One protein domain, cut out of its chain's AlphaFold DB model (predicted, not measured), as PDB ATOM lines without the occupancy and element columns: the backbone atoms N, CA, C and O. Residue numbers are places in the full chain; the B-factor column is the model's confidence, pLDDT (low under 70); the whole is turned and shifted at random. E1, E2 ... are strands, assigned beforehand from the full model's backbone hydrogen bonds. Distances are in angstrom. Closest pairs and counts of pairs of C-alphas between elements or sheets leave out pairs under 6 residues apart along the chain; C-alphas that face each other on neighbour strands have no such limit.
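AT A GLANCE: This is residues 2 to 91 of the 324 residues of an uncharacterized protein of Candidatus Moranbacteria bacterium (UniProt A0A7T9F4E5). With little regular structure, the chain is wound in stacked turns, a short solenoid: E1, E4 and E6 stack along one side, E2 and E5 along another, E3 on a third. Residues 59 to 60 and 83 to 84 extend two stacks. The 90 printed residues have six named strands, E1 to E6, and no named helix; the class is all strand, with 19 residues in named elements. It is compact, with a radius of gyration of the C-alphas of 11.8 A, spanning 31 by 30 by 23 A.

IN THESE COORDINATES: E1, residues 2 to 4, begins at C-alpha 2 (114.801, 119.237, 73.061). E4 is residues 20 to 22; E6, residues 36 to 38, ends at (116.989, 109.220, 78.619). E2 is 8 to 10, E5 26 to 28, E3 14 to 17, 10.2 A.

HOW THE PARTS SIT: Inner strand E4 is parallel to E1, N 4 to O 21 3.0 A, and to E6, N 37 to O 20 2.9 A. E2 and E5 are parallel, N 10 to O 27 2.9 A. E3 pairs with no named strand.

THE WHOLE: The printed part has no cut. Residues 51 and 63 to 75 are under pLDDT 70.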
ATOM      1  N   ILE A   2     113.329 119.236  73.041       94.00
ATOM      2  CA  ILE A   2     114.801 119.237  73.061       94.00
ATOM      3  C   ILE A   2     115.275 117.786  72.918       94.00
ATOM      4  O   ILE A   2     114.865 116.932  73.701       94.00
ATOM      5  N   LEU A   3     116.121 117.511  71.932       95.75
ATOM      6  CA  LEU A   3     116.642 116.185  71.615       95.75
ATOM      7  C   LEU A   3     118.167 116.228  71.462       95.75
ATOM      8  O   LEU A   3     118.687 116.872  70.548       95.75
ATOM      9  N   GLY A   4     118.882 115.519  72.333       96.50
ATOM     10  CA  GLY A   4     120.332 115.333  72.235       96.50
ATOM     11  C   GLY A   4     120.704 113.880  71.942       96.50
ATOM     12  O   GLY A   4     120.167 112.968  72.567       96.50
ATOM     13  N   ASN A   5     121.642 113.654  71.021       97.06
ATOM     14  CA  ASN A   5     122.173 112.316  70.727       97.06
ATOM     15  C   ASN A   5     123.523 112.016  71.411       97.06
ATOM     16  O   ASN A   5     124.104 110.957  71.201       97.06
ATOM     17  N   ASP A   6     124.018 112.936  72.228       96.88
ATOM     18  CA  ASP A   6     125.239 112.792  73.018       96.88
ATOM     19  C   ASP A   6     124.916 113.052  74.495       96.88
ATOM     20  O   ASP A   6     123.826 113.522  74.826       96.88
ATOM     21  N   THR A   7     125.853 112.757  75.390       95.62
ATOM     22  CA  THR A   7     125.760 113.165  76.790       95.62
ATOM     23  C   THR A   7     125.785 114.687  76.899       95.62
ATOM     24  O   THR A   7     126.605 115.364  76.273       95.62
ATOM     25  N   PHE A   8     124.885 115.263  77.696       94.69
ATOM     26  CA  PHE A   8     124.862 116.709  77.893       94.69
ATOM     27  C   PHE A   8     124.466 117.120  79.303       94.69
ATOM     28  O   PHE A   8     123.843 116.376  80.066       94.69
ATOM     29  N   ARG A   9     124.846 118.358  79.627       93.31
ATOM     30  CA  ARG A   9     124.556 119.000  80.900       93.31
ATOM     31  C   ARG A   9     123.907 120.355  80.685       93.31
ATOM     32  O   ARG A   9     124.445 121.196  79.966       93.31
ATOM     33  N   LEU A  10     122.824 120.602  81.411       93.75
ATOM     34  CA  LEU A  10     122.227 121.923  81.558       93.75
ATOM     35  C   LEU A  10     122.295 122.335  83.031       93.75
ATOM     36  O   LEU A  10     121.819 121.629  83.915       93.75
ATOM     37  N   SER A  11     122.955 123.464  83.294       91.38
ATOM     38  CA  SER A  11     123.232 123.942  84.658       91.38
ATOM     39  C   SER A  11     121.979 124.455  85.379       91.38
ATOM     40  O   SER A  11     120.958 124.695  84.736       91.38
ATOM     41  N   ASN A  12     122.120 124.764  86.670       91.19
ATOM     42  CA  ASN A  12     121.079 125.320  87.544       91.19
ATOM     43  C   ASN A  12     120.501 126.681  87.142       91.19
ATOM     44  O   ASN A  12     119.524 127.142  87.719       91.19
ATOM     45  N   ARG A  13     121.058 127.307  86.109       92.38
ATOM     46  CA  ARG A  13     120.521 128.528  85.501       92.38
ATOM     47  C   ARG A  13     119.777 128.261  84.193       92.38
ATOM     48  O   ARG A  13     119.776 129.107  83.299       92.38
ATOM     49  N   THR A  14     119.248 127.052  84.043       95.44
ATOM     50  CA  THR A  14     118.467 126.632  82.878       95.44
ATOM     51  C   THR A  14     117.047 126.342  83.313       95.44
ATOM     52  O   THR A  14     116.832 125.589  84.256       95.44
ATOM     53  N   GLU A  15     116.087 126.890  82.590       97.00
ATOM     54  CA  GLU A  15     114.677 126.581  82.752       97.00
ATOM     55  C   GLU A  15     114.130 126.085  81.415       97.00
ATOM     56  O   GLU A  15     114.388 126.692  80.369       97.00
ATOM     57  N   ILE A  16     113.436 124.946  81.431       96.06
ATOM     58  CA  ILE A  16     112.894 124.327  80.220       96.06
ATOM     59  C   ILE A  16     111.381 124.155  80.312       96.06
ATOM     60  O   ILE A  16     110.848 123.672  81.313       96.06
ATOM     61  N   PHE A  17     110.703 124.513  79.226       95.25
ATOM     62  CA  PHE A  17     109.266 124.351  79.049       95.25
ATOM     63  C   PHE A  17     109.028 123.451  77.841       95.25
ATOM     64  O   PHE A  17     109.345 123.824  76.716       95.25
ATOM     65  N   GLY A  18     108.478 122.263  78.070       93.12
ATOM     66  CA  GLY A  18     108.298 121.239  77.040       93.12
ATOM     67  C   GLY A  18     109.249 120.049  77.199       93.12
ATOM     68  O   GLY A  18     110.177 120.104  78.008       93.12
ATOM     69  N   PRO A  19     108.983 118.949  76.476       93.25
ATOM     70  CA  PRO A  19     109.665 117.681  76.700       93.25
ATOM     71  C   PRO A  19     111.134 117.730  76.272       93.25
ATOM     72  O   PRO A  19     111.502 118.402  75.295       93.25
ATOM     73  N   MET A  20     111.961 116.962  76.980       94.56
ATOM     74  CA  MET A  20     113.376 116.764  76.676       94.56
ATOM     75  C   MET A  20     113.736 115.276  76.664       94.56
ATOM     76  O   MET A  20     113.334 114.516  77.549       94.56
ATOM     77  N   HIS A  21     114.543 114.876  75.685       96.25
ATOM     78  CA  HIS A  21     115.084 113.527  75.565       96.25
ATOM     79  C   HIS A  21     116.580 113.556  75.240       96.25
ATOM     80  O   HIS A  21     117.025 114.302  74.365       96.25
ATOM     81  N   GLY A  22     117.354 112.721  75.926       96.88
ATOM     82  CA  GLY A  22     118.724 112.393  75.545       96.88
ATOM     83  C   GLY A  22     118.834 110.927  75.150       96.88
ATOM     84  O   GLY A  22     118.479 110.060  75.938       96.88
ATOM     85  N   ASN A  23     119.380 110.612  73.976       96.88
ATOM     86  CA  ASN A  23     119.683 109.212  73.647       96.88
ATOM     87  C   ASN A  23     120.768 108.630  74.562       96.88
ATOM     88  O   ASN A  23     120.821 107.419  74.759       96.88
ATOM     89  N   GLU A  24     121.611 109.494  75.123       96.94
ATOM     90  CA  GLU A  24     122.607 109.162  76.138       96.94
ATOM     91  C   GLU A  24     122.257 109.848  77.472       96.94
ATOM     92  O   GLU A  24     121.104 110.201  77.733       96.94
ATOM     93  N   GLY A  25     123.239 110.002  78.357       95.31
ATOM     94  CA  GLY A  25     123.040 110.563  79.687       95.31
ATOM     95  C   GLY A  25     122.751 112.062  79.728       95.31
ATOM     96  O   GLY A  25     123.379 112.860  79.028       95.31
ATOM     97  N   VAL A  26     121.842 112.445  80.620       95.69
ATOM     98  CA  VAL A  26     121.403 113.823  80.834       95.69
ATOM     99  C   VAL A  26     121.638 114.231  82.283       95.69
ATOM    100  O   VAL A  26     121.001 113.716  83.207       95.69
ATOM    101  N   ARG A  27     122.503 115.229  82.478       93.62
ATOM    102  CA  ARG A  27     122.602 115.953  83.747       93.62
ATOM    103  C   ARG A  27     121.820 117.253  83.656       93.62
ATOM    104  O   ARG A  27     122.165 118.145  82.881       93.62
ATOM    105  N   PHE A  28     120.790 117.389  84.471       93.56
ATOM    106  CA  PHE A  28     119.960 118.581  84.494       93.56
ATOM    107  C   PHE A  28     119.906 119.142  85.913       93.56
ATOM    108  O   PHE A  28     119.342 118.542  86.822       93.56
ATOM    109  N   ASP A  29     120.539 120.294  86.102       91.75
ATOM    110  CA  ASP A  29     120.658 120.963  87.400       91.75
ATOM    111  C   ASP A  29     119.646 122.126  87.540       91.75
ATOM    112  O   ASP A  29     119.620 122.782  88.572       91.75
ATOM    113  N   GLY A  30     118.860 122.412  86.490       92.56
ATOM    114  CA  GLY A  30     117.917 123.535  86.382       92.56
ATOM    115  C   GLY A  30     116.482 123.224  86.817       92.56
ATOM    116  O   GLY A  30     116.267 122.403  87.698       92.56
ATOM    117  N   VAL A  31     115.490 123.852  86.176       93.81
ATOM    118  CA  VAL A  31     114.057 123.561  86.388       93.81
ATOM    119  C   VAL A  31     113.404 123.084  85.089       93.81
ATOM    120  O   VAL A  31     113.436 123.772  84.070       93.81
ATOM    121  N   ALA A  32     112.823 121.887  85.116       94.00
ATOM    122  CA  ALA A  32     112.146 121.250  83.997       94.00
ATOM    123  C   ALA A  32     110.654 121.131  84.280       94.00
ATOM    124  O   ALA A  32     110.225 120.346  85.128       94.00
ATOM    125  N   HIS A  33     109.857 121.892  83.530       93.56
ATOM    126  CA  HIS A  33     108.397 121.943  83.666       93.56
ATOM    127  C   HIS A  33     107.669 120.792  82.961       93.56
ATOM    128  O   HIS A  33     106.449 120.699  83.027       93.56
ATOM    129  N   ASN A  34     108.397 119.920  82.267       91.69
ATOM    130  CA  ASN A  34     107.851 118.778  81.536       91.69
ATOM    131  C   ASN A  34     108.786 117.562  81.686       91.69
ATOM    132  O   ASN A  34     109.817 117.643  82.363       91.69
ATOM    133  N   SER A  35     108.420 116.435  81.082       90.81
ATOM    134  CA  SER A  35     109.155 115.182  81.187       90.81
ATOM    135  C   SER A  35     110.594 115.325  80.685       90.81
ATOM    136  O   SER A  35     110.878 115.892  79.624       90.81
ATOM    137  N   THR A  36     111.524 114.792  81.477       93.12
ATOM    138  CA  THR A  36     112.919 114.616  81.071       93.12
ATOM    139  C   THR A  36     113.220 113.135  80.945       93.12
ATOM    140  O   THR A  36     113.037 112.377  81.896       93.12
ATOM    141  N   SER A  37     113.702 112.707  79.786       95.12
ATOM    142  CA  SER A  37     113.926 111.290  79.520       95.12
ATOM    143  C   SER A  37     115.316 110.979  78.986       95.12
ATOM    144  O   SER A  37     115.998 111.850  78.439       95.12
ATOM    145  N   SER A  38     115.734 109.725  79.165       96.31
ATOM    146  CA  SER A  38     116.989 109.220  78.619       96.31
ATOM    147  C   SER A  38     116.855 107.814  78.045       96.31
ATOM    148  O   SER A  38     116.123 106.969  78.567       96.31
ATOM    149  N   GLY A  39     117.614 107.575  76.980       96.50
ATOM    150  CA  GLY A  39     117.763 106.295  76.305       96.50
ATOM    151  C   GLY A  39     118.591 105.249  77.055       96.50
ATOM    152  O   GLY A  39     118.641 104.089  76.646       96.50
ATOM    153  N   VAL A  40     119.285 105.646  78.126       95.81
ATOM    154  CA  VAL A  40     120.191 104.774  78.882       95.81
ATOM    155  C   VAL A  40     119.773 104.670  80.340       95.81
ATOM    156  O   VAL A  40     119.235 105.604  80.928       95.81
ATOM    157  N   THR A  41     120.045 103.525  80.960       94.25
ATOM    158  CA  THR A  41     119.793 103.336  82.397       94.25
ATOM    159  C   THR A  41     120.767 104.158  83.238       94.25
ATOM    160  O   THR A  41     120.396 104.697  84.281       94.25
ATOM    161  N   CYS A  42     122.015 104.258  82.779       92.81
ATOM    162  CA  CYS A  42     123.105 104.964  83.437       92.81
ATOM    163  C   CYS A  42     124.196 105.359  82.437       92.81
ATOM    164  O   CYS A  42     124.240 104.839  81.321       92.81
ATOM    165  N   TYR A  43     125.092 106.254  82.852       93.38
ATOM    166  CA  TYR A  43     126.229 106.708  82.059       93.38
ATOM    167  C   TYR A  43     127.359 107.253  82.947       93.38
ATOM    168  O   TYR A  43     127.212 107.358  84.168       93.38
ATOM    169  N   ASN A  44     128.485 107.588  82.317       91.31
ATOM    170  CA  ASN A  44     129.602 108.277  82.960       91.31
ATOM    171  C   ASN A  44     129.422 109.768  82.696       91.31
ATOM    172  O   ASN A  44     129.449 110.160  81.528       91.31
ATOM    173  N   ASP A  45     129.224 110.587  83.732       89.06
ATOM    174  CA  ASP A  45     129.082 112.024  83.512       89.06
ATOM    175  C   ASP A  45     130.455 112.617  83.163       89.06
ATOM    176  O   ASP A  45     131.331 112.648  84.030       89.06
ATOM    177  N   PRO A  46     130.673 113.117  81.927       88.56
ATOM    178  CA  PRO A  46     131.957 113.705  81.551       88.56
ATOM    179  C   PRO A  46     132.325 114.923  82.412       88.56
ATOM    180  O   PRO A  46     133.495 115.295  82.472       88.56
ATOM    181  N   ASP A  47     131.349 115.530  83.096       85.06
ATOM    182  CA  ASP A  47     131.561 116.671  83.985       85.06
ATOM    183  C   ASP A  47     131.736 116.275  85.465       85.06
ATOM    184  O   ASP A  47     131.775 117.152  86.336       85.06
ATOM    185  N   THR A  48     131.828 114.977  85.777       81.38
ATOM    186  CA  THR A  48     132.073 114.460  87.129       81.38
ATOM    187  C   THR A  48     133.472 113.824  87.205       81.38
ATOM    188  O   THR A  48     133.702 112.729  86.692       81.38
ATOM    189  N   PRO A  49     134.454 114.493  87.845       73.75
ATOM    190  CA  PRO A  49     135.807 113.956  87.971       73.75
ATOM    191  C   PRO A  49     135.848 112.652  88.774       73.75
ATOM    192  O   PRO A  49     135.260 112.561  89.850       73.75
ATOM    193  N   GLY A  50     136.615 111.669  88.292       71.12
ATOM    194  CA  GLY A  50     136.858 110.413  89.013       71.12
ATOM    195  C   GLY A  50     135.700 109.411  88.978       71.12
ATOM    196  O   GLY A  50     135.735 108.428  89.717       71.12
ATOM    197  N   GLY A  51     134.698 109.649  88.129       65.94
ATOM    198  CA  GLY A  51     133.575 108.747  87.935       65.94
ATOM    199  C   GLY A  51     133.964 107.391  87.352       65.94
ATOM    200  O   GLY A  51     134.786 107.294  86.439       65.94
ATOM    201  N   GLY A  52     133.370 106.328  87.896       71.12
ATOM    202  CA  GLY A  52     133.467 104.974  87.352       71.12
ATOM    203  C   GLY A  52     132.481 104.735  86.203       71.12
ATOM    204  O   GLY A  52     131.679 105.599  85.859       71.12
ATOM    205  N   ALA A  53     132.511 103.532  85.626       81.12
ATOM    206  CA  ALA A  53     131.498 103.124  84.657       81.12
ATOM    207  C   ALA A  53     130.092 103.132  85.292       81.12
ATOM    208  O   ALA A  53     129.927 102.571  86.375       81.12
ATOM    209  N   CYS A  54     129.086 103.694  84.609       84.81
ATOM    210  CA  CYS A  54     127.681 103.690  85.044       84.81
ATOM    211  C   CYS A  54     127.468 104.387  86.408       84.81
ATOM    212  O   CYS A  54     126.658 103.960  87.227       84.81
ATOM    213  N   GLU A  55     128.207 105.464  86.685       87.56
ATOM    214  CA  GLU A  55     128.171 106.137  87.993       87.56
ATOM    215  C   GLU A  55     126.932 107.014  88.246       87.56
ATOM    216  O   GLU A  55     126.682 107.432  89.384       87.56
ATOM    217  N   ARG A  56     126.174 107.340  87.194       90.06
ATOM    218  CA  ARG A  56     124.988 108.196  87.269       90.06
ATOM    219  C   ARG A  56     123.827 107.588  86.496       90.06
ATOM    220  O   ARG A  56     124.066 107.000  85.442       90.06
ATOM    221  N   PRO A  57     122.579 107.735  86.978       91.44
ATOM    222  CA  PRO A  57     121.413 107.318  86.212       91.44
ATOM    223  C   PRO A  57     121.288 108.122  84.911       91.44
ATOM    224  O   PRO A  57     121.823 109.225  84.810       91.44
ATOM    225  N   GLY A  58     120.551 107.586  83.931       92.19
ATOM    226  CA  GLY A  58     120.369 108.213  82.616       92.19
ATOM    227  C   GLY A  58     119.853 109.651  82.678       92.19
ATOM    228  O   GLY A  58     120.254 110.475  81.862       92.19
ATOM    229  N   VAL A  59     119.032 109.975  83.684       92.88
ATOM    230  CA  VAL A  59     118.673 111.356  84.032       92.88
ATOM    231  C   VAL A  59     118.940 111.621  85.509       92.88
ATOM    232  O   VAL A  59     118.370 110.971  86.395       92.88
ATOM    233  N   TRP A  60     119.744 112.637  85.802       89.31
ATOM    234  CA  TRP A  60     120.038 113.024  87.180       89.31
ATOM    235  C   TRP A  60     120.327 114.514  87.337       89.31
ATOM    236  O   TRP A  60     120.458 115.251  86.360       89.31
ATOM    237  N   SER A  61     120.413 114.943  88.593       88.69
ATOM    238  CA  SER A  61     120.735 116.308  88.990       88.69
ATOM    239  C   SER A  61     121.760 116.293  90.114       88.69
ATOM    240  O   SER A  61     121.644 115.487  91.038       88.69
ATOM    241  N   GLY A  62     122.744 117.188  90.057       80.12
ATOM    242  CA  GLY A  62     123.667 117.419  91.169       80.12
ATOM    243  C   GLY A  62     123.056 118.246  92.301       80.12
ATOM    244  O   GLY A  62     123.544 118.179  93.424       80.12
ATOM    245  N   GLU A  63     121.986 118.991  92.022       69.38
ATOM    246  CA  GLU A  63     121.285 119.851  92.989       69.38
ATOM    247  C   GLU A  63     120.227 119.074  93.799       69.38
ATOM    248  O   GLU A  63     119.723 119.561  94.810       69.38
ATOM    249  N   TRP A  64     119.894 117.843  93.382       63.47
ATOM    250  CA  TRP A  64     118.905 117.001  94.055       63.47
ATOM    251  C   TRP A  64     119.375 115.541  94.187       63.47
ATOM    252  O   TRP A  64     119.374 114.806  93.197       63.47
ATOM    253  N   PRO A  65     119.708 115.067  95.403       54.75
ATOM    254  CA  PRO A  65     120.184 113.700  95.629       54.75
ATOM    255  C   PRO A  65     119.065 112.639  95.686       54.75
ATOM    256  O   PRO A  65     119.351 111.470  95.933       54.75
ATOM    257  N   GLY A  66     117.790 113.008  95.502       56.44
ATOM    258  CA  GLY A  66     116.669 112.075  95.646       56.44
ATOM    259  C   GLY A  66     116.589 111.027  94.527       56.44
ATOM    260  O   GLY A  66     116.634 111.342  93.333       56.44
ATOM    261  N   SER A  67     116.418 109.768  94.934       54.78
ATOM    262  CA  SER A  67     116.345 108.583  94.070       54.78
ATOM    263  C   SER A  67     115.000 108.387  93.368       54.78
ATOM    264  O   SER A  67     114.921 107.556  92.469       54.78
ATOM    265  N   GLU A  68     113.955 109.126  93.752       57.91
ATOM    266  CA  GLU A  68     112.603 108.911  93.225       57.91
ATOM    267  C   GLU A  68     112.518 109.283  91.729       57.91
ATOM    268  O   GLU A  68     112.788 110.439  91.364       57.91
ATOM    269  N   PRO A  69     112.185 108.327  90.839       54.81
ATOM    270  CA  PRO A  69     112.140 108.567  89.396       54.81
ATOM    271  C   PRO A  69     110.956 109.464  89.007       54.81
ATOM    272  O   PRO A  69     111.100 110.353  88.166       54.81
ATOM    273  N   TYR A  70     109.821 109.308  89.691       53.75
ATOM    274  CA  TYR A  70     108.607 110.081  89.455       53.75
ATOM    275  C   TYR A  70     108.419 111.171  90.503       53.75
ATOM    276  O   TYR A  70     108.629 110.958  91.697       53.75
ATOM    277  N   ASN A  71     107.937 112.333  90.062       57.72
ATOM    278  CA  ASN A  71     107.528 113.420  90.946       57.72
ATOM    279  C   ASN A  71     106.157 113.129  91.595       57.72
ATOM    280  O   ASN A  71     105.265 113.972  91.578       57.72
ATOM    281  N   THR A  72     105.958 111.924  92.145       55.16
ATOM    282  CA  THR A  72     104.683 111.475  92.754       55.16
ATOM    283  C   THR A  72     104.231 112.366  93.908       55.16
ATOM    284  O   THR A  72     103.045 112.429  94.217       55.16
ATOM    285  N   LEU A  73     105.173 113.077  94.529       57.03
ATOM    286  CA  LEU A  73     104.932 114.010  95.624       57.03
ATOM    287  C   LEU A  73     104.943 115.484  95.186       57.03
ATOM    288  O   LEU A  73     104.900 116.350  96.057       57.03
ATOM    289  N   LEU A  74     105.056 115.781  93.882       59.03
ATOM    290  CA  LEU A  74     105.199 117.138  93.320       59.03
ATOM    291  C   LEU A  74     106.273 118.006  94.012       59.03
ATOM    292  O   LEU A  74     106.235 119.231  93.946       59.03
ATOM    293  N   SER A  75     107.234 117.377  94.687       66.19
ATOM    294  CA  SER A  75     108.216 118.029  95.556       66.19
ATOM    295  C   SER A  75     109.618 118.075  94.960       66.19
ATOM    296  O   SER A  75     110.506 118.660  95.576       66.19
ATOM    297  N   ASN A  76     109.840 117.490  93.777       74.62
ATOM    298  CA  ASN A  76     111.130 117.572  93.102       74.62
ATOM    299  C   ASN A  76     111.335 118.997  92.551       74.62
ATOM    300  O   ASN A  76     110.608 119.378  91.636       74.62
ATOM    301  N   PRO A  77     112.318 119.776  93.040       82.38
ATOM    302  CA  PRO A  77     112.509 121.164  92.614       82.38
ATOM    303  C   PRO A  77     113.118 121.293  91.209       82.38
ATOM    304  O   PRO A  77     113.110 122.381  90.641       82.38
ATOM    305  N   VAL A  78     113.654 120.199  90.658       89.12
ATOM    306  CA  VAL A  78     114.351 120.160  89.365       89.12
ATOM    307  C   VAL A  78     113.460 119.567  88.275       89.12
ATOM    308  O   VAL A  78     113.320 120.153  87.208       89.12
ATOM    309  N   PHE A  79     112.838 118.413  88.524       90.06
ATOM    310  CA  PHE A  79     112.040 117.674  87.536       90.06
ATOM    311  C   PHE A  79     110.554 117.735  87.876       90.06
ATOM    312  O   PHE A  79     109.967 116.745  88.321       90.06
ATOM    313  N   LEU A  80     109.935 118.895  87.652       88.81
ATOM    314  CA  LEU A  80     108.518 119.109  87.951       88.81
ATOM    315  C   LEU A  80     107.629 118.157  87.137       88.81
ATOM    316  O   LEU A  80     106.704 117.573  87.698       88.81
ATOM    317  N   GLY A  81     107.974 117.924  85.866       84.81
ATOM    318  CA  GLY A  81     107.307 116.958  84.983       84.81
ATOM    319  C   GLY A  81     107.802 115.507  85.083       84.81
ATOM    320  O   GLY A  81     107.372 114.666  84.298       84.81
ATOM    321  N   GLY A  82     108.698 115.192  86.026       87.12
ATOM    322  CA  GLY A  82     109.220 113.838  86.251       87.12
ATOM    323  C   GLY A  82     110.373 113.409  85.333       87.12
ATOM    324  O   GLY A  82     110.775 114.122  84.407       87.12
ATOM    325  N   ARG A  83     110.934 112.226  85.625       88.25
ATOM    326  CA  ARG A  83     112.025 111.610  84.861       88.25
ATOM    327  C   ARG A  83     111.657 110.207  84.389       88.25
ATOM    328  O   ARG A  83     111.216 109.401  85.197       88.25
ATOM    329  N   ASN A  84     111.958 109.890  83.131       89.62
ATOM    330  CA  ASN A  84     111.719 108.565  82.551       89.62
ATOM    331  C   ASN A  84     113.000 108.009  81.916       89.62
ATOM    332  O   ASN A  84     113.478 108.533  80.909       89.62
ATOM    333  N   PHE A  85     113.578 106.960  82.497       91.62
ATOM    334  CA  PHE A  85     114.742 106.270  81.941       91.62
ATOM    335  C   PHE A  85     114.888 104.858  82.550       91.62
ATOM    336  O   PHE A  85     114.559 104.664  83.721       91.62
ATOM    337  N   PRO A  86     115.423 103.883  81.798       93.81
ATOM    338  CA  PRO A  86     115.648 103.961  80.358       93.81
ATOM    339  C   PRO A  86     114.312 103.942  79.598       93.81
ATOM    340  O   PRO A  86     113.389 103.222  79.968       93.81
ATOM    341  N   ILE A  87     114.229 104.703  78.512       93.94
ATOM    342  CA  ILE A  87     113.198 104.530  77.478       93.94
ATOM    343  C   ILE A  87     113.886 104.255  76.131       93.94
ATOM    344  O   ILE A  87     115.105 104.397  76.046       93.94
ATOM    345  N   PRO A  88     113.182 103.824  75.070       95.81
ATOM    346  CA  PRO A  88     113.810 103.639  73.765       95.81
ATOM    347  C   PRO A  88     114.517 104.911  73.276       95.81
ATOM    348  O   PRO A  88     113.978 106.010  73.385       95.81
ATOM    349  N   LYS A  89     115.722 104.751  72.717       94.56
ATOM    350  CA  LYS A  89     116.439 105.837  72.034       94.56
ATOM    351  C   LYS A  89     115.657 106.273  70.794       94.56
ATOM    352  O   LYS A  89     115.126 105.436  70.064       94.56
ATOM    353  N   ILE A  90     115.658 107.569  70.520       91.94
ATOM    354  CA  ILE A  90     115.155 108.135  69.268       91.94
ATOM    355  C   ILE A  90     116.230 107.938  68.197       91.94
ATOM    356  O   ILE A  90     117.355 108.404  68.366       91.94
ATOM    357  N   ASP A  91     115.927 107.265  67.083       90.56
ATOM    358  CA  ASP A  91     116.889 107.180  65.976       90.56
ATOM    359  C   ASP A  91     117.164 108.587  65.442       90.56
ATOM    360  O   ASP A  91     116.300 109.214  64.827       90.56
TER     361      ASP A  91